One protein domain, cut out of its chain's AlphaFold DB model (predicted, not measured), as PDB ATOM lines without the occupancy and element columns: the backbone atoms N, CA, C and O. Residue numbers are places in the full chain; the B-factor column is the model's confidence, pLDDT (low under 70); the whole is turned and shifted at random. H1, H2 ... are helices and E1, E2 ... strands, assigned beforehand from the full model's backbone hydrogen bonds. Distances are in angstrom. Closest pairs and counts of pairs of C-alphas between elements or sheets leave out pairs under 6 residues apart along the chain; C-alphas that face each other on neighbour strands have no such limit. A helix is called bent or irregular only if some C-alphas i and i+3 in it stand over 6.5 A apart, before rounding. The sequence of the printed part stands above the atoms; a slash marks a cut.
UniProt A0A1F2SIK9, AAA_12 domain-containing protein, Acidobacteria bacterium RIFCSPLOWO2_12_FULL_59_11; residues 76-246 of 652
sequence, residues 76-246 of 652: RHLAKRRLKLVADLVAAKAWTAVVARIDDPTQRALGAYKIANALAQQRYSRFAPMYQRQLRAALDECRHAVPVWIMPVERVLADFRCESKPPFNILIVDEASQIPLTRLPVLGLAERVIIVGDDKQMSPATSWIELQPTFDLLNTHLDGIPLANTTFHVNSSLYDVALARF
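This is residues 76 to 246 of the 652 residues of the protein "AAA_12 domain-containing protein" of Acidobacteria bacterium RIFCSPLOWO2_12_FULL_59_11 (UniProt A0A1F2SIK9). A small core, made of the two side-by-side strands E1 and E2 with the short helices H5 and H4 next to them, has a helical hairpin of H2 and H3 to one side and the short helices H8, H7 and H6 leading away on the opposite side. The long helix H1 is an arm at the hairpin's side of the model, and its residues 76 to 93 stick out with nothing packed on them. The printed part has 171 residues, with eight named helices and two named strands in the order H1, H2, H3, H4, E1, H5, E2, H6, H7, H8; the sheet order is E1, E2, parallel, and the class is mostly helix. The whole is loose, with a radius of gyration of the C-alphas of 20.7 A, and its spans of 56 by 56 by 31 A make it flat, but only just.

Start at the sheet: find C-alpha 168 at (153.971, 176.763, 114.662), where E1 begins, and go to residue 173, 13.0 A away. E2 is residues 190 to 195, 12.2 A long. Between them is H5, residues 181 to 189, 15.5 A; it is irregular, with C-alphas 182 and 185 standing 7.7 A apart. H4, residues 153 to 159, spans 10.2 A and is neither bent nor irregular, but only just: C-alphas 154 and 157 are 6.4 A apart. Further back, H3 is residues 128 to 142, 20.7 A, and H2 is residues 104 to 120, 23.8 A. For H1, residues 76 to 101, look for C-alpha 76 at (142.186, 212.025, 125.477); the helix runs 37.8 A from there. After the sheet come H6, residues 212 to 221, 14.3 A, and the four-residue H7, residues 228 to 231. H8, residues 238 to 245, ends with C-alpha 245 at (172.422, 179.984, 126.396).

E1 and E2 are parallel, at 17 degrees between their directions; look for N 173 and O 194, 2.8 A apart, and N 192 and O 169, 3.1 A apart, both within hydrogen-bond range. E1, H5 and E2 form a strand-helix-strand unit, two parallel neighbour strands with a helix between, and its crossover is right-handed. The closest C-alphas of E1 and H5 are those of Phe 168 and Leu 189, 6.1 A apart. H4 and H5 touch, closest at the C-alphas of Leu 157 and Val 186, 6.6 A, at a steep tilt of 51 degrees, the same way. H3, with residues 135 to 139 alone, only just touches H4, with 3 pairs of C-alphas within 8 A; the closest are those of Arg 136 and Asp 159, 6.0 A. H2 and H3 are a hairpin: they touch at the C-alphas of Ala 109 and Ala 138, 4.9 A, at a shallow tilt of 27 degrees, opposite ways. H1 touches no helix. Toward the end of the printed part, H8 only just touches H5, with 3 pairs of C-alphas within 8 A, closest at the C-alphas of Leu 181 and Leu 238, 5.4 A, about perpendicular at 77 degrees. H7 only just touches H8, also with 3 pairs, closest at the C-alphas of Thr 231 and Val 241, 5.4 A. H6 and H7 touch, closest at the C-alphas of Phe 215 and Asn 229, 6.0 A. In H1, H2, H3, H6 and H8 every O i to N i+4 pair is within hydrogen-bond range; H4 has 1 of 3, with 3 of 4 O i to N i+3 pairs, H5 has 0 of 5, with 5 of 6, and H7 is too short for an O i to N i+4 pair.

The two C-alphas farthest apart, those of His 77 and Thr 220, are 65.0 A from each other. The printed part has no cut. The link from E2 to H6, residues 196 to 211, is long. Mean pLDDT of the printed part is 83.4; look for values under 70 at residues 120 to 125, 128 and 205 to 209.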
ATOM      1  N   ARG A  76     142.414 213.205 124.624       76.75
ATOM      2  CA  ARG A  76     142.186 212.025 125.477       76.75
ATOM      3  C   ARG A  76     140.981 211.209 125.015       76.75
ATOM      4  O   ARG A  76     141.065 209.982 124.934       76.75
ATOM      5  N   HIS A  77     139.870 211.866 124.686       85.44
ATOM      6  CA  HIS A  77     138.676 211.193 124.176       85.44
ATOM      7  C   HIS A  77     138.952 210.474 122.843       85.44
ATOM      8  O   HIS A  77     138.626 209.291 122.686       85.44
ATOM      9  N   LEU A  78     139.615 211.148 121.900       90.62
ATOM     10  CA  LEU A  78     139.990 210.573 120.609       90.62
ATOM     11  C   LEU A  78     140.995 209.425 120.757       90.62
ATOM     12  O   LEU A  78     140.848 208.408 120.081       90.62
ATOM     13  N   ALA A  79     141.966 209.532 121.667       82.31
ATOM     14  CA  ALA A  79     142.928 208.466 121.945       82.31
ATOM     15  C   ALA A  79     142.241 207.196 122.478       82.31
ATOM     16  O   ALA A  79     142.508 206.100 121.975       82.31
ATOM     17  N   LYS A  80     141.298 207.338 123.422       84.50
ATOM     18  CA  LYS A  80     140.479 206.218 123.925       84.50
ATOM     19  C   LYS A  80     139.639 205.587 122.816       84.50
ATOM     20  O   LYS A  80     139.626 204.365 122.664       84.50
ATOM     21  N   ARG A  81     138.977 206.412 121.999       92.75
ATOM     22  CA  ARG A  81     138.172 205.940 120.864       92.75
ATOM     23  C   ARG A  81     139.026 205.203 119.832       92.75
ATOM     24  O   ARG A  81     138.613 204.151 119.354       92.75
ATOM     25  N   ARG A  82     140.225 205.711 119.529       93.25
ATOM     26  CA  ARG A  82     141.199 205.060 118.643       93.25
ATOM     27  C   ARG A  82     141.577 203.677 119.162       93.25
ATOM     28  O   ARG A  82     141.534 202.731 118.388       93.25
ATOM     29  N   LEU A  83     141.914 203.549 120.448       86.88
ATOM     30  CA  LEU A  83     142.287 202.262 121.043       86.88
ATOM     31  C   LEU A  83     141.159 201.229 120.897       86.88
ATOM     32  O   LEU A  83     141.408 200.108 120.458       86.88
ATOM     33  N   LYS A  84     139.919 201.634 121.197       92.62
ATOM     34  CA  LYS A  84     138.735 200.780 121.047       92.62
ATOM     35  C   LYS A  84     138.526 200.339 119.597       92.62
ATOM     36  O   LYS A  84     138.438 199.149 119.332       92.62
ATOM     37  N   LEU A  85     138.540 201.281 118.653       95.38
ATOM     38  CA  LEU A  85     138.372 200.975 117.228       95.38
ATOM     39  C   LEU A  85     139.472 200.055 116.688       95.38
ATOM     40  O   LEU A  85     139.193 199.188 115.867       95.38
ATOM     41  N   VAL A  86     140.717 200.224 117.142       95.25
ATOM     42  CA  VAL A  86     141.822 199.331 116.769       95.25
ATOM     43  C   VAL A  86     141.588 197.925 117.318       95.25
ATOM     44  O   VAL A  86     141.769 196.965 116.574       95.25
ATOM     45  N   ALA A  87     141.160 197.791 118.575       91.38
ATOM     46  CA  ALA A  87     140.834 196.491 119.160       91.38
ATOM     47  C   ALA A  87     139.699 195.795 118.390       91.38
ATOM     48  O   ALA A  87     139.847 194.636 117.998       91.38
ATOM     49  N   ASP A  88     138.623 196.525 118.089       94.00
ATOM     50  CA  ASP A  88     137.481 196.023 117.322       94.00
ATOM     51  C   ASP A  88     137.906 195.596 115.906       94.00
ATOM     52  O   ASP A  88     137.539 194.519 115.430       94.00
ATOM     53  N   LEU A  89     138.749 196.394 115.239       94.69
ATOM     54  CA  LEU A  89     139.278 196.081 113.913       94.69
ATOM     55  C   LEU A  89     140.175 194.839 113.925       94.69
ATOM     56  O   LEU A  89     140.091 194.017 113.013       94.69
ATOM     57  N   VAL A  90     141.050 194.699 114.924       91.31
ATOM     58  CA  VAL A  90     141.921 193.523 115.068       91.31
ATOM     59  C   VAL A  90     141.083 192.271 115.303       91.31
ATOM     60  O   VAL A  90     141.322 191.262 114.642       91.31
ATOM     61  N   ALA A  91     140.071 192.346 116.172       89.00
ATOM     62  CA  ALA A  91     139.147 191.245 116.411       89.00
ATOM     63  C   ALA A  91     138.399 190.855 115.127       89.00
ATOM     64  O   ALA A  91     138.406 189.686 114.747       89.00
ATOM     65  N   ALA A  92     137.826 191.829 114.413       89.50
ATOM     66  CA  ALA A  92     137.130 191.586 113.154       89.50
ATOM     67  C   ALA A  92     138.055 190.946 112.106       89.50
ATOM     68  O   ALA A  92     137.706 189.922 111.527       89.50
ATOM     69  N   LYS A  93     139.269 191.482 111.913       87.94
ATOM     70  CA  LYS A  93     140.262 190.917 110.983       87.94
ATOM     71  C   LYS A  93     140.667 189.492 111.351       87.94
ATOM     72  O   LYS A  93     140.798 188.658 110.457       87.94
ATOM     73  N   ALA A  94     140.861 189.209 112.639       83.62
ATOM     74  CA  ALA A  94     141.179 187.867 113.113       83.62
ATOM     75  C   ALA A  94     140.036 186.890 112.800       83.62
ATOM     76  O   ALA A  94     140.284 185.830 112.232       83.62
ATOM     77  N   TRP A  95     138.788 187.276 113.075       83.38
ATOM     78  CA  TRP A  95     137.615 186.459 112.763       83.38
ATOM     79  C   TRP A  95     137.422 186.244 111.265       83.38
ATOM     80  O   TRP A  95     137.211 185.111 110.843       83.38
ATOM     81  N   THR A  96     137.560 187.286 110.443       85.81
ATOM     82  CA  THR A  96     137.487 187.148 108.983       85.81
ATOM     83  C   THR A  96     138.558 186.191 108.466       85.81
ATOM     84  O   THR A  96     138.264 185.352 107.621       85.81
ATOM     85  N   ALA A  97     139.786 186.267 108.992       81.88
ATOM     86  CA  ALA A  97     140.859 185.356 108.611       81.88
ATOM     87  C   ALA A  97     140.580 183.903 109.032       81.88
ATOM     88  O   ALA A  97     140.936 182.991 108.291       81.88
ATOM     89  N   VAL A  98     139.941 183.685 110.186       79.62
ATOM     90  CA  VAL A  98     139.498 182.354 110.630       79.62
ATOM     91  C   VAL A  98     138.415 181.818 109.698       79.62
ATOM     92  O   VAL A  98     138.577 180.735 109.150       79.62
ATOM     93  N   VAL A  99     137.355 182.591 109.447       82.31
ATOM     94  CA  VAL A  99     136.248 182.186 108.563       82.31
ATOM     95  C   VAL A  99     136.743 181.899 107.145       82.31
ATOM     96  O   VAL A  99     136.344 180.908 106.554       82.31
ATOM     97  N   ALA A 100     137.664 182.708 106.615       81.50
ATOM     98  CA  ALA A 100     138.238 182.491 105.287       81.50
ATOM     99  C   ALA A 100     139.110 181.223 105.181       81.50
ATOM    100  O   ALA A 100     139.383 180.771 104.073       81.50
ATOM    101  N   ARG A 101     139.583 180.676 106.310       75.06
ATOM    102  CA  ARG A 101     140.405 179.454 106.373       75.06
ATOM    103  C   ARG A 101     139.606 178.200 106.714       75.06
ATOM    104  O   ARG A 101     140.152 177.110 106.587       75.06
ATOM    105  N   ILE A 102     138.373 178.342 107.195       77.94
ATOM    106  CA  ILE A 102     137.516 177.206 107.529       77.94
ATOM    107  C   ILE A 102     136.841 176.727 106.245       77.94
ATOM    108  O   ILE A 102     136.016 177.428 105.667       77.94
ATOM    109  N   ASP A 103     137.187 175.516 105.825       79.19
ATOM    110  CA  ASP A 103     136.446 174.729 104.846       79.19
ATOM    111  C   ASP A 103     135.609 173.640 105.556       79.19
ATOM    112  O   ASP A 103     135.792 173.365 106.749       79.19
ATOM    113  N   ASP A 104     134.674 173.004 104.840       79.75
ATOM    114  CA  ASP A 104     133.807 171.957 105.410       79.75
ATOM    115  C   ASP A 104     134.586 170.784 106.053       79.75
ATOM    116  O   ASP A 104     134.156 170.262 107.091       79.75
ATOM    117  N   PRO A 105     135.725 170.314 105.494       80.12
ATOM    118  CA  PRO A 105     136.600 169.357 106.169       80.12
ATOM    119  C   PRO A 105     137.126 169.873 107.510       80.12
ATOM    120  O   PRO A 105     136.988 169.178 108.519       80.12
ATOM    121  N   THR A 106     137.653 171.097 107.561       79.56
ATOM    122  CA  THR A 106     138.209 171.651 108.796       79.56
ATOM    123  C   THR A 106     137.132 171.917 109.843       79.56
ATOM    124  O   THR A 106     137.357 171.692 111.034       79.56
ATOM    125  N   GLN A 107     135.929 172.329 109.435       79.75
ATOM    126  CA  GLN A 107     134.807 172.506 110.355       79.75
ATOM    127  C   GLN A 107     134.392 171.175 110.999       79.75
ATOM    128  O   GLN A 107     134.177 171.110 112.215       79.75
ATOM    129  N   ARG A 108     134.339 170.092 110.211       82.62
ATOM    130  CA  ARG A 108     134.094 168.738 110.731       82.62
ATOM    131  C   ARG A 108     135.213 168.278 111.658       82.62
ATOM    132  O   ARG A 108     134.908 167.752 112.728       82.62
ATOM    133  N   ALA A 109     136.472 168.528 111.304       82.81
ATOM    134  CA  ALA A 109     137.622 168.209 112.145       82.81
ATOM    135  C   ALA A 109     137.595 168.974 113.479       82.81
ATOM    136  O   ALA A 109     137.828 168.384 114.532       82.81
ATOM    137  N   LEU A 110     137.212 170.255 113.481       82.00
ATOM    138  CA  LEU A 110     137.069 171.038 114.713       82.00
ATOM    139  C   LEU A 110     135.923 170.510 115.594       82.00
ATOM    140  O   LEU A 110     136.058 170.413 116.818       82.00
ATOM    141  N   GLY A 111     134.799 170.132 114.977       83.00
ATOM    142  CA  GLY A 111     133.684 169.475 115.660       83.00
ATOM    143  C   GLY A 111     134.093 168.131 116.273       83.00
ATOM    144  O   GLY A 111     133.831 167.879 117.452       83.00
ATOM    145  N   ALA A 112     134.811 167.304 115.509       83.12
ATOM    146  CA  ALA A 112     135.361 166.032 115.966       83.12
ATOM    147  C   ALA A 112     136.364 166.227 117.110       83.12
ATOM    148  O   ALA A 112     136.292 165.516 118.111       83.12
ATOM    149  N   TYR A 113     137.231 167.240 117.022       83.75
ATOM    150  CA  TYR A 113     138.158 167.615 118.086       83.75
ATOM    151  C   TYR A 113     137.410 167.998 119.367       83.75
ATOM    152  O   TYR A 113     137.758 167.516 120.443       83.75
ATOM    153  N   LYS A 114     136.342 168.804 119.279       83.75
ATOM    154  CA  LYS A 114     135.528 169.198 120.443       83.75
ATOM    155  C   LYS A 114     134.923 167.980 121.149       83.75
ATOM    156  O   LYS A 114     135.007 167.885 122.375       83.75
ATOM    157  N   ILE A 115     134.359 167.044 120.384       83.19
ATOM    158  CA  ILE A 115     133.766 165.807 120.911       83.19
ATOM    159  C   ILE A 115     134.850 164.914 121.526       83.19
ATOM    160  O   ILE A 115     134.738 164.505 122.683       83.19
ATOM    161  N   ALA A 116     135.932 164.657 120.790       79.94
ATOM    162  CA  ALA A 116     137.036 163.823 121.249       79.94
ATOM    163  C   ALA A 116     137.717 164.407 122.495       79.94
ATOM    164  O   ALA A 116     138.116 163.658 123.381       79.94
ATOM    165  N   ASN A 117     137.804 165.735 122.609       80.00
ATOM    166  CA  ASN A 117     138.384 166.421 123.762       80.00
ATOM    167  C   ASN A 117     137.525 166.216 125.015       80.00
ATOM    168  O   ASN A 117     138.061 165.900 126.074       80.00
ATOM    169  N   ALA A 118     136.199 166.338 124.895       79.62
ATOM    170  CA  ALA A 118     135.281 166.079 126.002       79.62
ATOM    171  C   ALA A 118     135.363 164.617 126.482       79.62
ATOM    172  O   ALA A 118     135.406 164.353 127.682       79.62
ATOM    173  N   LEU A 119     135.459 163.667 125.547       78.62
ATOM    174  CA  LEU A 119     135.587 162.241 125.861       78.62
ATOM    175  C   LEU A 119     136.963 161.889 126.445       78.62
ATOM    176  O   LEU A 119     137.053 161.115 127.395       78.62
ATOM    177  N   ALA A 120     138.043 162.492 125.941       69.31
ATOM    178  CA  ALA A 120     139.401 162.276 126.442       69.31
ATOM    179  C   ALA A 120     139.613 162.812 127.872       69.31
ATOM    180  O   ALA A 120     140.513 162.346 128.574       69.31
ATOM    181  N   GLN A 121     138.784 163.759 128.330       68.38
ATOM    182  CA  GLN A 121     138.792 164.230 129.719       68.38
ATOM    183  C   GLN A 121     138.202 163.209 130.707       68.38
ATOM    184  O   GLN A 121     138.507 163.273 131.900       68.38
ATOM    185  N   GLN A 122     137.440 162.214 130.237       69.94
ATOM    186  CA  GLN A 122     136.952 161.102 131.060       69.94
ATOM    187  C   GLN A 122     138.064 160.062 131.277       69.94
ATOM    188  O   GLN A 122     138.064 158.969 130.706       69.94
ATOM    189  N   ARG A 123     139.037 160.417 132.124       54.31
ATOM    190  CA  ARG A 123     140.286 159.671 132.383       54.31
ATOM    191  C   ARG A 123     140.116 158.200 132.809       54.31
ATOM    192  O   ARG A 123     141.081 157.451 132.707       54.31
ATOM    193  N   TYR A 124     138.926 157.778 133.243       56.47
ATOM    194  CA  TYR A 124     138.643 156.419 133.736       56.47
ATOM    195  C   TYR A 124     137.989 155.485 132.704       56.47
ATOM    196  O   TYR A 124     137.667 154.341 133.021       56.47
ATOM    197  N   SER A 125     137.777 155.939 131.466       62.34
ATOM    198  CA  SER A 125     137.198 155.089 130.423       62.34
ATOM    199  C   SER A 125     138.229 154.100 129.873       62.34
ATOM    200  O   SER A 125     139.322 154.489 129.459       62.34
ATOM    201  N   ARG A 126     137.848 152.821 129.749       73.50
ATOM    202  CA  ARG A 126     138.612 151.782 129.027       73.50
ATOM    203  C   ARG A 126     138.970 152.202 127.589       73.50
ATOM    204  O   ARG A 126     139.926 151.687 127.014       73.50
ATOM    205  N   PHE A 127     138.230 153.152 127.018       73.50
ATOM    206  CA  PHE A 127     138.423 153.674 125.665       73.50
ATOM    207  C   PHE A 127     139.303 154.933 125.599       73.50
ATOM    208  O   PHE A 127     139.507 155.468 124.510       73.50
ATOM    209  N   ALA A 128     139.880 155.397 126.714       69.88
ATOM    210  CA  ALA A 128     140.732 156.589 126.744       69.88
ATOM    211  C   ALA A 128     141.866 156.592 125.687       69.88
ATOM    212  O   ALA A 128     142.043 157.621 125.031       69.88
ATOM    213  N   PRO A 129     142.583 155.478 125.408       77.50
ATOM    214  CA  PRO A 129     143.596 155.452 124.347       77.50
ATOM    215  C   PRO A 129     143.016 155.657 122.941       77.50
ATOM    216  O   PRO A 129     143.658 156.270 122.088       77.50
ATOM    217  N   MET A 130     141.802 155.158 122.691       80.31
ATOM    218  CA  MET A 130     141.097 155.342 121.421       80.31
ATOM    219  C   MET A 130     140.681 156.805 121.247       80.31
ATOM    220  O   MET A 130     140.968 157.392 120.204       80.31
ATOM    221  N   TYR A 131     140.093 157.418 122.279       79.62
ATOM    222  CA  TYR A 131     139.714 158.833 122.242       79.62
ATOM    223  C   TYR A 131     140.926 159.752 122.093       79.62
ATOM    224  O   TYR A 131     140.854 160.721 121.349       79.62
ATOM    225  N   GLN A 132     142.070 159.422 122.701       75.69
ATOM    226  CA  GLN A 132     143.312 160.165 122.468       75.69
ATOM    227  C   GLN A 132     143.799 160.066 121.018       75.69
ATOM    228  O   GLN A 132     144.302 161.049 120.483       75.69
ATOM    229  N   ARG A 133     143.661 158.907 120.359       79.69
ATOM    230  CA  ARG A 133     144.008 158.775 118.931       79.69
ATOM    231  C   ARG A 133     143.071 159.594 118.045       79.69
ATOM    232  O   ARG A 133     143.554 160.283 117.156       79.69
ATOM    233  N   GLN A 134     141.766 159.553 118.311       81.00
ATOM    234  CA  GLN A 134     140.773 160.349 117.579       81.00
ATOM    235  C   GLN A 134     140.975 161.852 117.791       81.00
ATOM    236  O   GLN A 134     140.918 162.617 116.835       81.00
ATOM    237  N   LEU A 135     141.277 162.264 119.025       80.62
ATOM    238  CA  LEU A 135     141.608 163.645 119.363       80.62
ATOM    239  C   LEU A 135     142.812 164.140 118.559       80.62
ATOM    240  O   LEU A 135     142.763 165.238 118.016       80.62
ATOM    241  N   ARG A 136     143.867 163.321 118.465       77.19
ATOM    242  CA  ARG A 136     145.075 163.644 117.693       77.19
ATOM    243  C   ARG A 136     144.783 163.776 116.203       77.19
ATOM    244  O   ARG A 136     145.146 164.788 115.625       77.19
ATOM    245  N   ALA A 137     144.083 162.806 115.613       81.25
ATOM    246  CA  ALA A 137     143.733 162.850 114.192       81.25
ATOM    247  C   ALA A 137     142.908 164.102 113.849       81.25
ATOM    248  O   ALA A 137     143.236 164.828 112.918       81.25
ATOM    249  N   ALA A 138     141.898 164.414 114.668       82.19
ATOM    250  CA  ALA A 138     141.093 165.617 114.483       82.19
ATOM    251  C   ALA A 138     141.916 166.907 114.652       82.19
ATOM    252  O   ALA A 138     141.698 167.888 113.941       82.19
ATOM    253  N   LEU A 139     142.869 166.924 115.589       82.75
ATOM    254  CA  LEU A 139     143.748 168.066 115.817       82.75
ATOM    255  C   LEU A 139     144.709 168.291 114.645       82.75
ATOM    256  O   LEU A 139     144.869 169.433 114.231       82.75
ATOM    257  N   ASP A 140     145.289 167.238 114.071       79.88
ATOM    258  CA  ASP A 140     146.161 167.359 112.897       79.88
ATOM    259  C   ASP A 140     145.428 167.939 111.681       79.88
ATOM    260  O   ASP A 140     145.996 168.750 110.949       79.88
ATOM    261  N   GLU A 141     144.149 167.604 111.510       79.81
ATOM    262  CA  GLU A 141     143.311 168.154 110.442       79.81
ATOM    263  C   GLU A 141     142.908 169.616 110.698       79.81
ATOM    264  O   GLU A 141     142.891 170.420 109.768       79.81
ATOM    265  N   CYS A 142     142.614 170.002 111.948       80.62
ATOM    266  CA  CYS A 142     142.100 171.347 112.248       80.62
ATOM    267  C   CYS A 142     143.146 172.367 112.729       80.62
ATOM    268  O   CYS A 142     142.839 173.563 112.795       80.62
ATOM    269  N   ARG A 143     144.384 171.949 113.045       79.12
ATOM    270  CA  ARG A 143     145.411 172.816 113.666       79.12
ATOM    271  C   ARG A 143     145.696 174.102 112.892       79.12
ATOM    272  O   ARG A 143     145.981 175.123 113.511       79.12
ATOM    273  N   HIS A 144     145.581 174.068 111.564       77.12
ATOM    274  CA  HIS A 144     145.873 175.199 110.676       77.12
ATOM    275  C   HIS A 144     144.743 176.238 110.572       77.12
ATOM    276  O   HIS A 144     145.010 177.386 110.200       77.12
ATOM    277  N   ALA A 145     143.503 175.878 110.921       75.00
ATOM    278  CA  ALA A 145     142.391 176.832 110.938       75.00
ATOM    279  C   ALA A 145     142.399 177.730 112.173       75.00
ATOM    280  O   ALA A 145     141.920 178.864 112.117       75.00
ATOM    281  N   VAL A 146     142.961 177.248 113.283       77.06
ATOM    282  CA  VAL A 146     143.039 178.010 114.527       77.06
ATOM    283  C   VAL A 146     144.368 178.777 114.574       77.06
ATOM    284  O   VAL A 146     145.428 178.156 114.625       77.06
ATOM    285  N   PRO A 147     144.351 180.124 114.582       75.75
ATOM    286  CA  PRO A 147     145.569 180.927 114.482       75.75
ATOM    287  C   PRO A 147     146.404 180.929 115.768       75.75
ATOM    288  O   PRO A 147     147.598 181.211 115.712       75.75
ATOM    289  N   VAL A 148     145.787 180.654 116.923       84.75
ATOM    290  CA  VAL A 148     146.433 180.702 118.242       84.75
ATOM    291  C   VAL A 148     145.902 179.579 119.129       84.75
ATOM    292  O   VAL A 148     144.693 179.441 119.308       84.75
ATOM    293  N   TRP A 149     146.816 178.823 119.737       86.06
ATOM    294  CA  TRP A 149     146.512 177.762 120.694       86.06
ATOM    295  C   TRP A 149     147.024 178.151 122.080       86.06
ATOM    296  O   TRP A 149     148.201 178.456 122.247       86.06
ATOM    297  N   ILE A 150     146.138 178.129 123.076       89.56
ATOM    298  CA  ILE A 150     146.470 178.383 124.485       89.56
ATOM    299  C   ILE A 150     146.137 177.113 125.262       89.56
ATOM    300  O   ILE A 150     144.985 176.677 125.268       89.56
ATOM    301  N   MET A 151     147.142 176.497 125.881       87.88
ATOM    302  CA  MET A 151     146.973 175.256 126.636       87.88
ATOM    303  C   MET A 151     148.098 175.031 127.659       87.88
ATOM    304  O   MET A 151     149.193 175.564 127.480       87.88
ATOM    305  N   PRO A 152     147.857 174.217 128.707       86.94
ATOM    306  CA  PRO A 152     148.892 173.812 129.655       86.94
ATOM    307  C   PRO A 152     150.004 172.987 128.996       86.94
ATOM    308  O   PRO A 152     149.741 172.161 128.115       86.94
ATOM    309  N   VAL A 153     151.237 173.153 129.472       85.38
ATOM    310  CA  VAL A 153     152.447 172.514 128.923       85.38
ATOM    311  C   VAL A 153     152.357 170.985 128.948       85.38
ATOM    312  O   VAL A 153     152.842 170.314 128.036       85.38
ATOM    313  N   GLU A 154     151.685 170.412 129.949       79.88
ATOM    314  CA  GLU A 154     151.478 168.964 130.088       79.88
ATOM    315  C   GLU A 154     150.699 168.381 128.910       79.88
ATOM    316  O   GLU A 154     150.888 167.216 128.552       79.88
ATOM    317  N   ARG A 155     149.817 169.189 128.318       81.75
ATOM    318  CA  ARG A 155     148.948 168.797 127.214       81.75
ATOM    319  C   ARG A 155     149.607 169.020 125.857       81.75
ATOM    320  O   ARG A 155     149.406 168.212 124.956       81.75
ATOM    321  N   VAL A 156     150.450 170.044 125.735       86.88
ATOM    322  CA  VAL A 156     151.130 170.404 124.479       86.88
ATOM    323  C   VAL A 156     151.861 169.208 123.864       86.88
ATOM    324  O   VAL A 156     151.654 168.901 122.696       86.88
ATOM    325  N   LEU A 157     152.659 168.482 124.652       83.06
ATOM    326  CA  LEU A 157     153.402 167.311 124.160       83.06
ATOM    327  C   LEU A 157     152.526 166.074 123.925       83.06
ATOM    328  O   LEU A 157     152.957 165.135 123.259       83.06
ATOM    329  N   ALA A 158     151.315 166.034 124.482       79.19
ATOM    330  CA  ALA A 158     150.364 164.961 124.213       79.19
ATOM    331  C   ALA A 158     149.659 165.177 122.867       79.19
ATOM    332  O   ALA A 158     149.498 164.208 122.111       79.19
ATOM    333  N   ASP A 159     149.327 166.435 122.575       79.75
ATOM    334  CA  ASP A 159     148.514 166.864 121.440       79.75
ATOM    335  C   ASP A 159     149.358 167.143 120.188       79.75
ATOM    336  O   ASP A 159     148.975 166.717 119.106       79.75
ATOM    337  N   PHE A 160     150.542 167.749 120.325       83.25
ATOM    338  CA  PHE A 160     151.420 168.106 119.204       83.25
ATOM    339  C   PHE A 160     152.698 167.262 119.162       83.25
ATOM    340  O   PHE A 160     153.132 166.684 120.166       83.25
ATOM    341  N   ARG A 161     153.322 167.172 117.983       78.12
ATOM    342  CA  ARG A 161     154.594 166.469 117.770       78.12
ATOM    343  C   ARG A 161     155.624 167.389 117.136       78.12
ATOM    344  O   ARG A 161     155.294 168.269 116.350       78.12
ATOM    345  N   CYS A 162     156.880 167.163 117.508       79.56
ATOM    346  CA  CYS A 162     158.004 167.748 116.795       79.56
ATOM    347  C   CYS A 162     158.097 167.054 115.435       79.56
ATOM    348  O   CYS A 162     158.343 165.851 115.365       79.56
ATOM    349  N   GLU A 163     157.854 167.815 114.380       80.38
ATOM    350  CA  GLU A 163     157.953 167.376 112.991       80.38
ATOM    351  C   GLU A 163     159.189 168.026 112.348       80.38
ATOM    352  O   GLU A 163     159.752 168.980 112.889       80.38
ATOM    353  N   SER A 164     159.627 167.529 111.185       79.88
ATOM    354  CA  SER A 164     160.746 168.135 110.438       79.88
ATOM    355  C   SER A 164     160.479 169.599 110.074       79.88
ATOM    356  O   SER A 164     161.406 170.407 110.025       79.88
ATOM    357  N   LYS A 165     159.205 169.943 109.858       83.56
ATOM    358  CA  LYS A 165     158.715 171.314 109.783       83.56
ATOM    359  C   LYS A 165     157.892 171.605 111.043       83.56
ATOM    360  O   LYS A 165     156.861 170.960 111.222       83.56
ATOM    361  N   PRO A 166     158.306 172.557 111.897       87.38
ATOM    362  CA  PRO A 166     157.558 172.883 113.104       87.38
ATOM    363  C   PRO A 166     156.105 173.281 112.786       87.38
ATOM    364  O   PRO A 166     155.879 174.033 111.832       87.38
ATOM    365  N   PRO A 167     155.116 172.819 113.572       84.38
ATOM    366  CA  PRO A 167     153.707 173.144 113.342       84.38
ATOM    367  C   PRO A 167     153.374 174.627 113.568       84.38
ATOM    368  O   PRO A 167     152.371 175.108 113.042       84.38
ATOM    369  N   PHE A 168     154.204 175.360 114.320       89.56
ATOM    370  CA  PHE A 168     153.971 176.763 114.662       89.56
ATOM    371  C   PHE A 168     155.111 177.684 114.217       89.56
ATOM    372  O   PHE A 168     156.287 177.328 114.218       89.56
ATOM    373  N   ASN A 169     154.782 178.935 113.893       91.25
ATOM    374  CA  ASN A 169     155.803 179.954 113.627       91.25
ATOM    375  C   ASN A 169     156.378 180.549 114.918       91.25
ATOM    376  O   ASN A 169     157.539 180.957 114.950       91.25
ATOM    377  N   ILE A 170     155.552 180.646 115.964       94.25
ATOM    378  CA  ILE A 170     155.897 181.263 117.245       94.25
ATOM    379  C   ILE A 170     155.326 180.409 118.375       94.25
ATOM    380  O   ILE A 170     154.141 180.083 118.371       94.25
ATOM    381  N   LEU A 171     156.166 180.102 119.357       94.31
ATOM    382  CA  LEU A 171     155.789 179.539 120.647       94.31
ATOM    383  C   LEU A 171     156.071 180.576 121.737       94.31
ATOM    384  O   LEU A 171     157.182 181.098 121.815       94.31
ATOM    385  N   ILE A 172     155.089 180.849 122.593       95.56
ATOM    386  CA  ILE A 172     155.272 181.663 123.799       95.56
ATOM    387  C   ILE A 172     155.148 180.736 124.997       95.56
ATOM    388  O   ILE A 172     154.134 180.058 125.157       95.56
ATOM    389  N   VAL A 173     156.188 180.703 125.818       93.94
ATOM    390  CA  VAL A 173     156.233 179.913 127.039       93.94
ATOM    391  C   VAL A 173     156.236 180.870 128.218       93.94
ATOM    392  O   VAL A 173     157.245 181.527 128.468       93.94
ATOM    393  N   ASP A 174     155.103 180.964 128.904       92.06
ATOM    394  CA  ASP A 174     154.966 181.761 130.122       92.06
ATOM    395  C   ASP A 174     155.334 180.941 131.366       92.06
ATOM    396  O   ASP A 174     155.273 179.709 131.338       92.06
ATOM    397  N   GLU A 175     155.743 181.619 132.442       90.06
ATOM    398  CA  GLU A 175     156.179 181.000 133.704       90.06
ATOM    399  C   GLU A 175     157.234 179.888 133.510       90.06
ATOM    400  O   GLU A 175     157.256 178.864 134.196       90.06
ATOM    401  N   ALA A 176     158.160 180.081 132.564       91.44
ATOM    402  CA  ALA A 176     159.116 179.058 132.146       91.44
ATOM    403  C   ALA A 176     160.094 178.620 133.247       91.44
ATOM    404  O   ALA A 176     160.726 177.568 133.122       91.44
ATOM    405  N   SER A 177     160.225 179.401 134.324       88.69
ATOM    406  CA  SER A 177     160.995 179.007 135.506       88.69
ATOM    407  C   SER A 177     160.339 177.866 136.278       88.69
ATOM    408  O   SER A 177     161.047 177.162 136.985       88.69
ATOM    409  N   GLN A 178     159.038 177.621 136.092       86.00
ATOM    410  CA  GLN A 178     158.299 176.497 136.679       86.00
ATOM    411  C   GLN A 178     158.315 175.241 135.800       86.00
ATOM    412  O   GLN A 178     157.977 174.149 136.257       86.00
ATOM    413  N   ILE A 179     158.690 175.376 134.528       89.50
ATOM    414  CA  ILE A 179     158.647 174.271 133.575       89.50
ATOM    415  C   ILE A 179     159.900 173.414 133.759       89.50
ATOM    416  O   ILE A 179     161.005 173.911 133.528       89.50
ATOM    417  N   PRO A 180     159.766 172.130 134.137       88.44
ATOM    418  CA  PRO A 180     160.918 171.261 134.318       88.44
ATOM    419  C   PRO A 180     161.582 170.956 132.978       88.44
ATOM    420  O   PRO A 180     160.929 170.906 131.931       88.44
ATOM    421  N   LEU A 181     162.880 170.655 133.026       86.00
ATOM    422  CA  LEU A 181     163.674 170.278 131.856       86.00
ATOM    423  C   LEU A 181     163.056 169.146 131.020       86.00
ATOM    424  O   LEU A 181     163.222 169.112 129.804       86.00
ATOM    425  N   THR A 182     162.289 168.240 131.631       85.88
ATOM    426  CA  THR A 182     161.589 167.150 130.925       85.88
ATOM    427  C   THR A 182     160.628 167.638 129.833       85.88
ATOM    428  O   THR A 182     160.197 166.849 128.992       85.88
ATOM    429  N   ARG A 183     160.294 168.935 129.807       89.69
ATOM    430  CA  ARG A 183     159.461 169.582 128.782       89.69
ATOM    431  C   ARG A 183     160.253 170.303 127.692       89.69
ATOM    432  O   ARG A 183     159.640 170.905 126.815       89.69
ATOM    433  N   LEU A 184     161.583 170.195 127.680       89.19
ATOM    434  CA  LEU A 184     162.450 170.765 126.643       89.19
ATOM    435  C   LEU A 184     161.991 170.473 125.194       89.19
ATOM    436  O   LEU A 184     162.082 171.389 124.376       89.19
ATOM    437  N   PRO A 185     161.431 169.288 124.850       90.31
ATOM    438  CA  PRO A 185     160.953 169.023 123.491       90.31
ATOM    439  C   PRO A 185     159.894 170.006 122.973       90.31
ATOM    440  O   PRO A 185     159.751 170.146 121.764       90.31
ATOM    441  N   VAL A 186     159.181 170.732 123.844       91.75
ATOM    442  CA  VAL A 186     158.192 171.743 123.426       91.75
ATOM    443  C   VAL A 186     158.827 172.818 122.535       91.75
ATOM    444  O   VAL A 186     158.171 173.316 121.625       91.75
ATOM    445  N   LEU A 187     160.116 173.125 122.726       91.19
ATOM    446  CA  LEU A 187     160.843 174.091 121.896       91.19
ATOM    447  C   LEU A 187     160.911 173.687 120.413       91.19
ATOM    448  O   LEU A 187     161.015 174.560 119.559       91.19
ATOM    449  N   GLY A 188     160.820 172.389 120.097       91.50
ATOM    450  CA  GLY A 188     160.820 171.883 118.719       91.50
ATOM    451  C   GLY A 188     159.496 172.082 117.974       91.50
ATOM    452  O   GLY A 188     159.405 171.764 116.791       91.50
ATOM    453  N   LEU A 189     158.461 172.600 118.643       91.31
ATOM    454  CA  LEU A 189     157.149 172.828 118.036       91.31
ATOM    455  C   LEU A 189     157.057 174.138 117.249       91.31
ATOM    456  O   LEU A 189     156.068 174.333 116.540       91.31
ATOM    457  N   ALA A 190     158.051 175.028 117.350       93.19
ATOM    458  CA  ALA A 190     158.020 176.302 116.641       93.19
ATOM    459  C   ALA A 190     159.358 176.744 116.043       93.19
ATOM    460  O   ALA A 190     160.426 176.421 116.551       93.19
ATOM    461  N   GLU A 191     159.280 177.558 114.986       92.44
ATOM    462  CA  GLU A 191     160.448 178.211 114.369       92.44
ATOM    463  C   GLU A 191     161.083 179.272 115.284       92.44
ATOM    464  O   GLU A 191     162.296 179.480 115.265       92.44
ATOM    465  N   ARG A 192     160.262 179.981 116.071       93.38
ATOM    466  CA  ARG A 192     160.697 181.007 117.028       93.38
ATOM    467  C   ARG A 192     160.066 180.751 118.388       93.38
ATOM    468  O   ARG A 192     158.882 180.435 118.468       93.38
ATOM    469  N   VAL A 193     160.834 180.959 119.454       92.81
ATOM    470  CA  VAL A 193     160.353 180.784 120.828       92.81
ATOM    471  C   VAL A 193     160.590 182.045 121.649       92.81
ATOM    472  O   VAL A 193     161.680 182.613 121.633       92.81
ATOM    473  N   ILE A 194     159.564 182.466 122.384       94.44
ATOM    474  CA  ILE A 194     159.622 183.516 123.396       94.44
ATOM    475  C   ILE A 194     159.464 182.834 124.752       94.44
ATOM    476  O   ILE A 194     158.449 182.195 125.012       94.44
ATOM    477  N   ILE A 195     160.476 182.963 125.606       93.31
ATOM    478  CA  ILE A 195     160.495 182.374 126.947       93.31
ATOM    479  C   ILE A 195     160.341 183.511 127.953       93.31
ATOM    480  O   ILE A 195     161.184 184.408 128.014       93.31
ATOM    481  N   VAL A 196     159.262 183.474 128.727       93.50
ATOM    482  CA  VAL A 196     158.940 184.441 129.778       93.50
ATOM    483  C   VAL A 196     159.012 183.721 131.119       93.50
ATOM    484  O   VAL A 196     158.534 182.600 131.267       93.50
ATOM    485  N   GLY A 197     159.673 184.332 132.096       91.25
ATOM    486  CA  GLY A 197     159.863 183.740 133.414       91.25
ATOM    487  C   GLY A 197     160.767 184.586 134.300       91.25
ATOM    488  O   GLY A 197     161.283 185.626 133.878       91.25
ATOM    489  N   ASP A 198     160.953 184.115 135.528       90.00
ATOM    490  CA  ASP A 198     161.691 184.807 136.581       90.00
ATOM    491  C   ASP A 198     162.535 183.804 137.386       90.00
ATOM    492  O   ASP A 198     161.993 182.888 138.007       90.00
ATOM    493  N   ASP A 199     163.861 183.983 137.389       86.00
ATOM    494  CA  ASP A 199     164.814 183.109 138.089       86.00
ATOM    495  C   ASP A 199     164.774 183.258 139.618       86.00
ATOM    496  O   ASP A 199     165.322 182.413 140.341       86.00
ATOM    497  N   LYS A 200     164.138 184.327 140.117       88.50
ATOM    498  CA  LYS A 200     163.931 184.599 141.546       88.50
ATOM    499  C   LYS A 200     162.596 184.076 142.068       88.50
ATOM    500  O   LYS A 200     162.366 184.149 143.274       88.50
ATOM    501  N   GLN A 201     161.728 183.555 141.206       85.44
ATOM    502  CA  GLN A 201     160.522 182.826 141.608       85.44
ATOM    503  C   GLN A 201     160.787 181.321 141.629       85.44
ATOM    504  O   GLN A 201     161.879 180.877 141.284       85.44
ATOM    505  N   MET A 202     159.824 180.540 142.117       83.56
ATOM    506  CA  MET A 202     160.043 179.117 142.357       83.56
ATOM    507  C   MET A 202     160.378 178.349 141.083       83.56
ATOM    508  O   MET A 202     159.705 178.488 140.059       83.56
ATOM    509  N   SER A 203     161.390 177.495 141.208       79.94
ATOM    510  CA  SER A 203     161.766 176.496 140.217       79.94
ATOM    511  C   SER A 203     161.175 175.125 140.572       79.94
ATOM    512  O   SER A 203     160.903 174.863 141.748       79.94
ATOM    513  N   PRO A 204     160.978 174.222 139.595       70.38
ATOM    514  CA  PRO A 204     160.560 172.853 139.859       70.38
ATOM    515  C   PRO A 204     161.664 172.144 140.651       70.38
ATOM    516  O   PRO A 204     162.683 171.731 140.104       70.38
ATOM    517  N   ALA A 205     161.484 172.048 141.966       62.56
ATOM    518  CA  ALA A 205     162.415 171.372 142.854       62.56
ATOM    519  C   ALA A 205     161.922 169.950 143.123       62.56
ATOM    520  O   ALA A 205     160.814 169.756 143.629       62.56
ATOM    521  N   THR A 206     162.763 168.954 142.835       60.81
ATOM    522  CA  THR A 206     162.512 167.577 143.268       60.81
ATOM    523  C   THR A 206     163.419 167.286 144.453       60.81
ATOM    524  O   THR A 206     164.534 166.799 144.294       60.81
ATOM    525  N   SER A 207     162.954 167.632 145.655       55.25
ATOM    526  CA  SER A 207     163.750 167.673 146.896       55.25
ATOM    527  C   SER A 207     164.348 166.333 147.368       55.25
ATOM    528  O   SER A 207     164.965 166.300 148.424       55.25
ATOM    529  N   TRP A 208     164.185 165.244 146.612       57.94
ATOM    530  CA  TRP A 208     164.526 163.879 147.031       57.94
ATOM    531  C   TRP A 208     165.294 163.063 145.981       57.94
ATOM    532  O   TRP A 208     165.508 161.873 146.189       57.94
ATOM    533  N   ILE A 209     165.686 163.656 144.847       68.38
ATOM    534  CA  ILE A 209     166.443 162.929 143.816       68.38
ATOM    535  C   ILE A 209     167.936 163.181 144.008       68.38
ATOM    536  O   ILE A 209     168.399 164.321 143.924       68.38
ATOM    537  N   GLU A 210     168.695 162.108 144.229       76.88
ATOM    538  CA  GLU A 210     170.155 162.152 144.199       76.88
ATOM    539  C   GLU A 210     170.643 162.620 142.822       76.88
ATOM    540  O   GLU A 210     170.228 162.113 141.779       76.88
ATOM    541  N   LEU A 211     171.540 163.608 142.810       81.06
ATOM    542  CA  LEU A 211     172.038 164.196 141.564       81.06
ATOM    543  C   LEU A 211     173.113 163.340 140.890       81.06
ATOM    544  O   LEU A 211     173.289 163.451 139.679       81.06
ATOM    545  N   GLN A 212     173.804 162.472 141.638       85.38
ATOM    546  CA  GLN A 212     174.929 161.696 141.110       85.38
ATOM    547  C   GLN A 212     174.535 160.810 139.910       85.38
ATOM    548  O   GLN A 212     175.164 160.962 138.863       85.38
ATOM    549  N   PRO A 213     173.441 160.019 139.959       86.38
ATOM    550  CA  PRO A 213     172.992 159.257 138.791       86.38
ATOM    551  C   PRO A 213     172.654 160.141 137.583       86.38
ATOM    552  O   PRO A 213     172.834 159.740 136.435       86.38
ATOM    553  N   THR A 214     172.171 161.366 137.829       84.19
ATOM    554  CA  THR A 214     171.887 162.327 136.755       84.19
ATOM    555  C   THR A 214     173.187 162.793 136.102       84.19
ATOM    556  O   THR A 214     173.274 162.816 134.878       84.19
ATOM    557  N   PHE A 215     174.214 163.125 136.888       86.12
ATOM    558  CA  PHE A 215     175.512 163.548 136.358       86.12
ATOM    559  C   PHE A 215     176.221 162.439 135.582       86.12
ATOM    560  O   PHE A 215     176.791 162.713 134.528       86.12
ATOM    561  N   ASP A 216     176.130 161.191 136.040       88.75
ATOM    562  CA  ASP A 216     176.718 160.049 135.335       88.75
ATOM    563  C   ASP A 216     176.085 159.870 133.941       88.75
ATOM    564  O   ASP A 216     176.792 159.705 132.940       88.75
ATOM    565  N   LEU A 217     174.754 160.001 133.839       89.00
ATOM    566  CA  LEU A 217     174.035 159.982 132.560       89.00
ATOM    567  C   LEU A 217     174.388 161.178 131.667       89.00
ATOM    568  O   LEU A 217     174.560 161.004 130.461       89.00
ATOM    569  N   LEU A 218     174.509 162.380 132.238       87.75
ATOM    570  CA  LEU A 218     174.876 163.585 131.489       87.75
ATOM    571  C   LEU A 218     176.283 163.471 130.897       87.75
ATOM    572  O   LEU A 218     176.457 163.736 129.712       87.75
ATOM    573  N   ASN A 219     177.257 163.013 131.684       86.81
ATOM    574  CA  ASN A 219     178.630 162.809 131.217       86.81
ATOM    575  C   ASN A 219     178.718 161.715 130.139       86.81
ATOM    576  O   ASN A 219     179.564 161.796 129.256       86.81
ATOM    577  N   THR A 220     177.842 160.706 130.193       90.62
ATOM    578  CA  THR A 220     177.828 159.603 129.218       90.62
ATOM    579  C   THR A 220     177.153 159.995 127.901       90.62
ATOM    580  O   THR A 220     177.637 159.645 126.828       90.62
ATOM    581  N   HIS A 221     176.010 160.685 127.964       88.56
ATOM    582  CA  HIS A 221     175.149 160.901 126.795       88.56
ATOM    583  C   HIS A 221     175.208 162.313 126.214       88.56
ATOM    584  O   HIS A 221     174.870 162.488 125.045       88.56
ATOM    585  N   LEU A 222     175.600 163.312 127.004       86.56
ATOM    586  CA  LEU A 222     175.653 164.720 126.601       86.56
ATOM    587  C   LEU A 222     177.089 165.265 126.606       86.56
ATOM    588  O   LEU A 222     177.301 166.457 126.855       86.56
ATOM    589  N   ASP A 223     178.068 164.405 126.315       81.56
ATOM    590  CA  ASP A 223     179.455 164.828 126.136       81.56
ATOM    591  C   ASP A 223     179.563 165.901 125.034       81.56
ATOM    592  O   ASP A 223     178.874 165.862 124.011       81.56
ATOM    593  N   GLY A 224     180.385 166.920 125.279       81.25
ATOM    594  CA  GLY A 224     180.539 168.074 124.389       81.25
ATOM    595  C   GLY A 224     179.454 169.156 124.488       81.25
ATOM    596  O   GLY A 224     179.577 170.181 123.813       81.25
ATOM    597  N   ILE A 225     178.423 169.012 125.334       82.75
ATOM    598  CA  ILE A 225     177.454 170.089 125.601       82.75
ATOM    599  C   ILE A 225     177.977 170.998 126.729       82.75
ATOM    600  O   ILE A 225     178.063 170.569 127.883       82.75
ATOM    601  N   PRO A 226     178.265 172.292 126.465       79.75
ATOM    602  CA  PRO A 226     178.729 173.201 127.506       79.75
ATOM    603  C   PRO A 226     177.722 173.323 128.653       79.75
ATOM    604  O   PRO A 226     176.520 173.479 128.414       79.75
ATOM    605  N   LEU A 227     178.234 173.306 129.888       80.81
ATOM    606  CA  LEU A 227     177.461 173.469 131.126       80.81
ATOM    607  C   LEU A 227     176.358 172.409 131.333       80.81
ATOM    608  O   LEU A 227     175.396 172.677 132.057       80.81
ATOM    609  N   ALA A 228     176.481 171.214 130.735       82.75
ATOM    610  CA  ALA A 228     175.493 170.134 130.853       82.75
ATOM    611  C   ALA A 228     175.141 169.825 132.320       82.75
ATOM    612  O   ALA A 228     173.979 169.916 132.712       82.75
ATOM    613  N   ASN A 229     176.153 169.609 133.166       81.81
ATOM    614  CA  ASN A 229     175.972 169.302 134.593       81.81
ATOM    615  C   ASN A 229     175.372 170.458 135.412       81.81
ATOM    616  O   ASN A 229     174.875 170.240 136.511       81.81
ATOM    617  N   THR A 230     175.384 171.687 134.891       80.12
ATOM    618  CA  THR A 230     174.808 172.864 135.562       80.12
ATOM    619  C   THR A 230     173.375 173.157 135.113       80.12
ATOM    620  O   THR A 230     172.605 173.744 135.865       80.12
ATOM    621  N   THR A 231     173.015 172.797 133.878       81.06
ATOM    622  CA  THR A 231     171.786 173.284 133.222       81.06
ATOM    623  C   THR A 231     170.822 172.177 132.807       81.06
ATOM    624  O   THR A 231     169.658 172.471 132.551       81.06
ATOM    625  N   PHE A 232     171.267 170.917 132.776       85.06
ATOM    626  CA  PHE A 232     170.465 169.770 132.341       85.06
ATOM    627  C   PHE A 232     170.189 168.760 133.471       85.06
ATOM    628  O   PHE A 232     170.005 167.573 133.215       85.06
ATOM    629  N   HIS A 233     170.139 169.208 134.730       81.94
ATOM    630  CA  HIS A 233     169.818 168.338 135.867       81.94
ATOM    631  C   HIS A 233     168.330 168.411 136.257       81.94
ATOM    632  O   HIS A 233     167.611 169.330 135.870       81.94
ATOM    633  N   VAL A 234     167.858 167.483 137.097       79.94
ATOM    634  CA  VAL A 234     166.431 167.350 137.480       79.94
ATOM    635  C   VAL A 234     165.810 168.584 138.149       79.94
ATOM    636  O   VAL A 234     164.601 168.765 138.077       79.94
ATOM    637  N   ASN A 235     166.626 169.449 138.759       79.62
ATOM    638  CA  ASN A 235     166.181 170.710 139.368       79.62
ATOM    639  C   ASN A 235     166.275 171.925 138.421       79.62
ATOM    640  O   ASN A 235     166.086 173.055 138.862       79.62
ATOM    641  N   SER A 236     166.645 171.728 137.151       85.19
ATOM    642  CA  SER A 236     166.765 172.815 136.175       85.19
ATOM    643  C   SER A 236     165.412 173.082 135.527       85.19
ATOM    644  O   SER A 236     164.700 172.156 135.120       85.19
ATOM    645  N   SER A 237     165.077 174.361 135.387       89.88
ATOM    646  CA  SER A 237     163.922 174.799 134.613       89.88
ATOM    647  C   SER A 237     164.281 175.071 133.153       89.88
ATOM    648  O   SER A 237     165.445 175.284 132.799       89.88
ATOM    649  N   LEU A 238     163.261 175.144 132.298       90.69
ATOM    650  CA  LEU A 238     163.410 175.620 130.924       90.69
ATOM    651  C   LEU A 238     164.009 177.036 130.880       90.69
ATOM    652  O   LEU A 238     164.802 177.349 129.990       90.69
ATOM    653  N   TYR A 239     163.668 177.879 131.860       90.69
ATOM    654  CA  TYR A 239     164.235 179.217 131.993       90.69
ATOM    655  C   TYR A 239     165.731 179.195 132.330       90.69
ATOM    656  O   TYR A 239     166.482 179.962 131.735       90.69
ATOM    657  N   ASP A 240     166.191 178.308 133.221       88.00
ATOM    658  CA  ASP A 240     167.621 178.198 133.561       88.00
ATOM    659  C   ASP A 240     168.455 177.779 132.334       88.00
ATOM    660  O   ASP A 240     169.529 178.335 132.091       88.00
ATOM    661  N   VAL A 241     167.937 176.856 131.512       88.12
ATOM    662  CA  VAL A 241     168.571 176.455 130.239       88.12
ATOM    663  C   VAL A 241     168.666 177.641 129.280       88.12
ATOM    664  O   VAL A 241     169.720 177.879 128.684       88.12
ATOM    665  N   ALA A 242     167.583 178.407 129.140       88.69
ATOM    666  CA  ALA A 242     167.565 179.597 128.300       88.69
ATOM    667  C   ALA A 242     168.551 180.662 128.809       88.69
ATOM    668  O   ALA A 242     169.309 181.226 128.020       88.69
ATOM    669  N   LEU A 243     168.603 180.887 130.125       86.75
ATOM    670  CA  LEU A 243     169.496 181.854 130.762       86.75
ATOM    671  C   LEU A 243     170.972 181.525 130.512       86.75
ATOM    672  O   LEU A 243     171.774 182.428 130.286       86.75
ATOM    673  N   ALA A 244     171.329 180.240 130.515       85.00
ATOM    674  CA  ALA A 244     172.693 179.801 130.250       85.00
ATOM    675  C   ALA A 244     173.114 179.941 128.777       85.00
ATOM    676  O   ALA A 244     174.307 180.011 128.483       85.00
ATOM    677  N   ARG A 245     172.155 179.963 127.843       84.12
ATOM    678  CA  ARG A 245     172.422 179.984 126.396       84.12
ATOM    679  C   ARG A 245     172.273 181.361 125.761       84.12
ATOM    680  O   ARG A 245     172.982 181.653 124.800       84.12
ATOM    681  N   PHE A 246     171.395 182.211 126.288       84.00
ATOM    682  CA  PHE A 246     171.078 183.509 125.698       84.00
ATOM    683  C   PHE A 246     171.542 184.665 126.602       84.00
ATOM    684  O   PHE A 246     170.903 184.964 127.611       84.00
TER     685      PHE A 246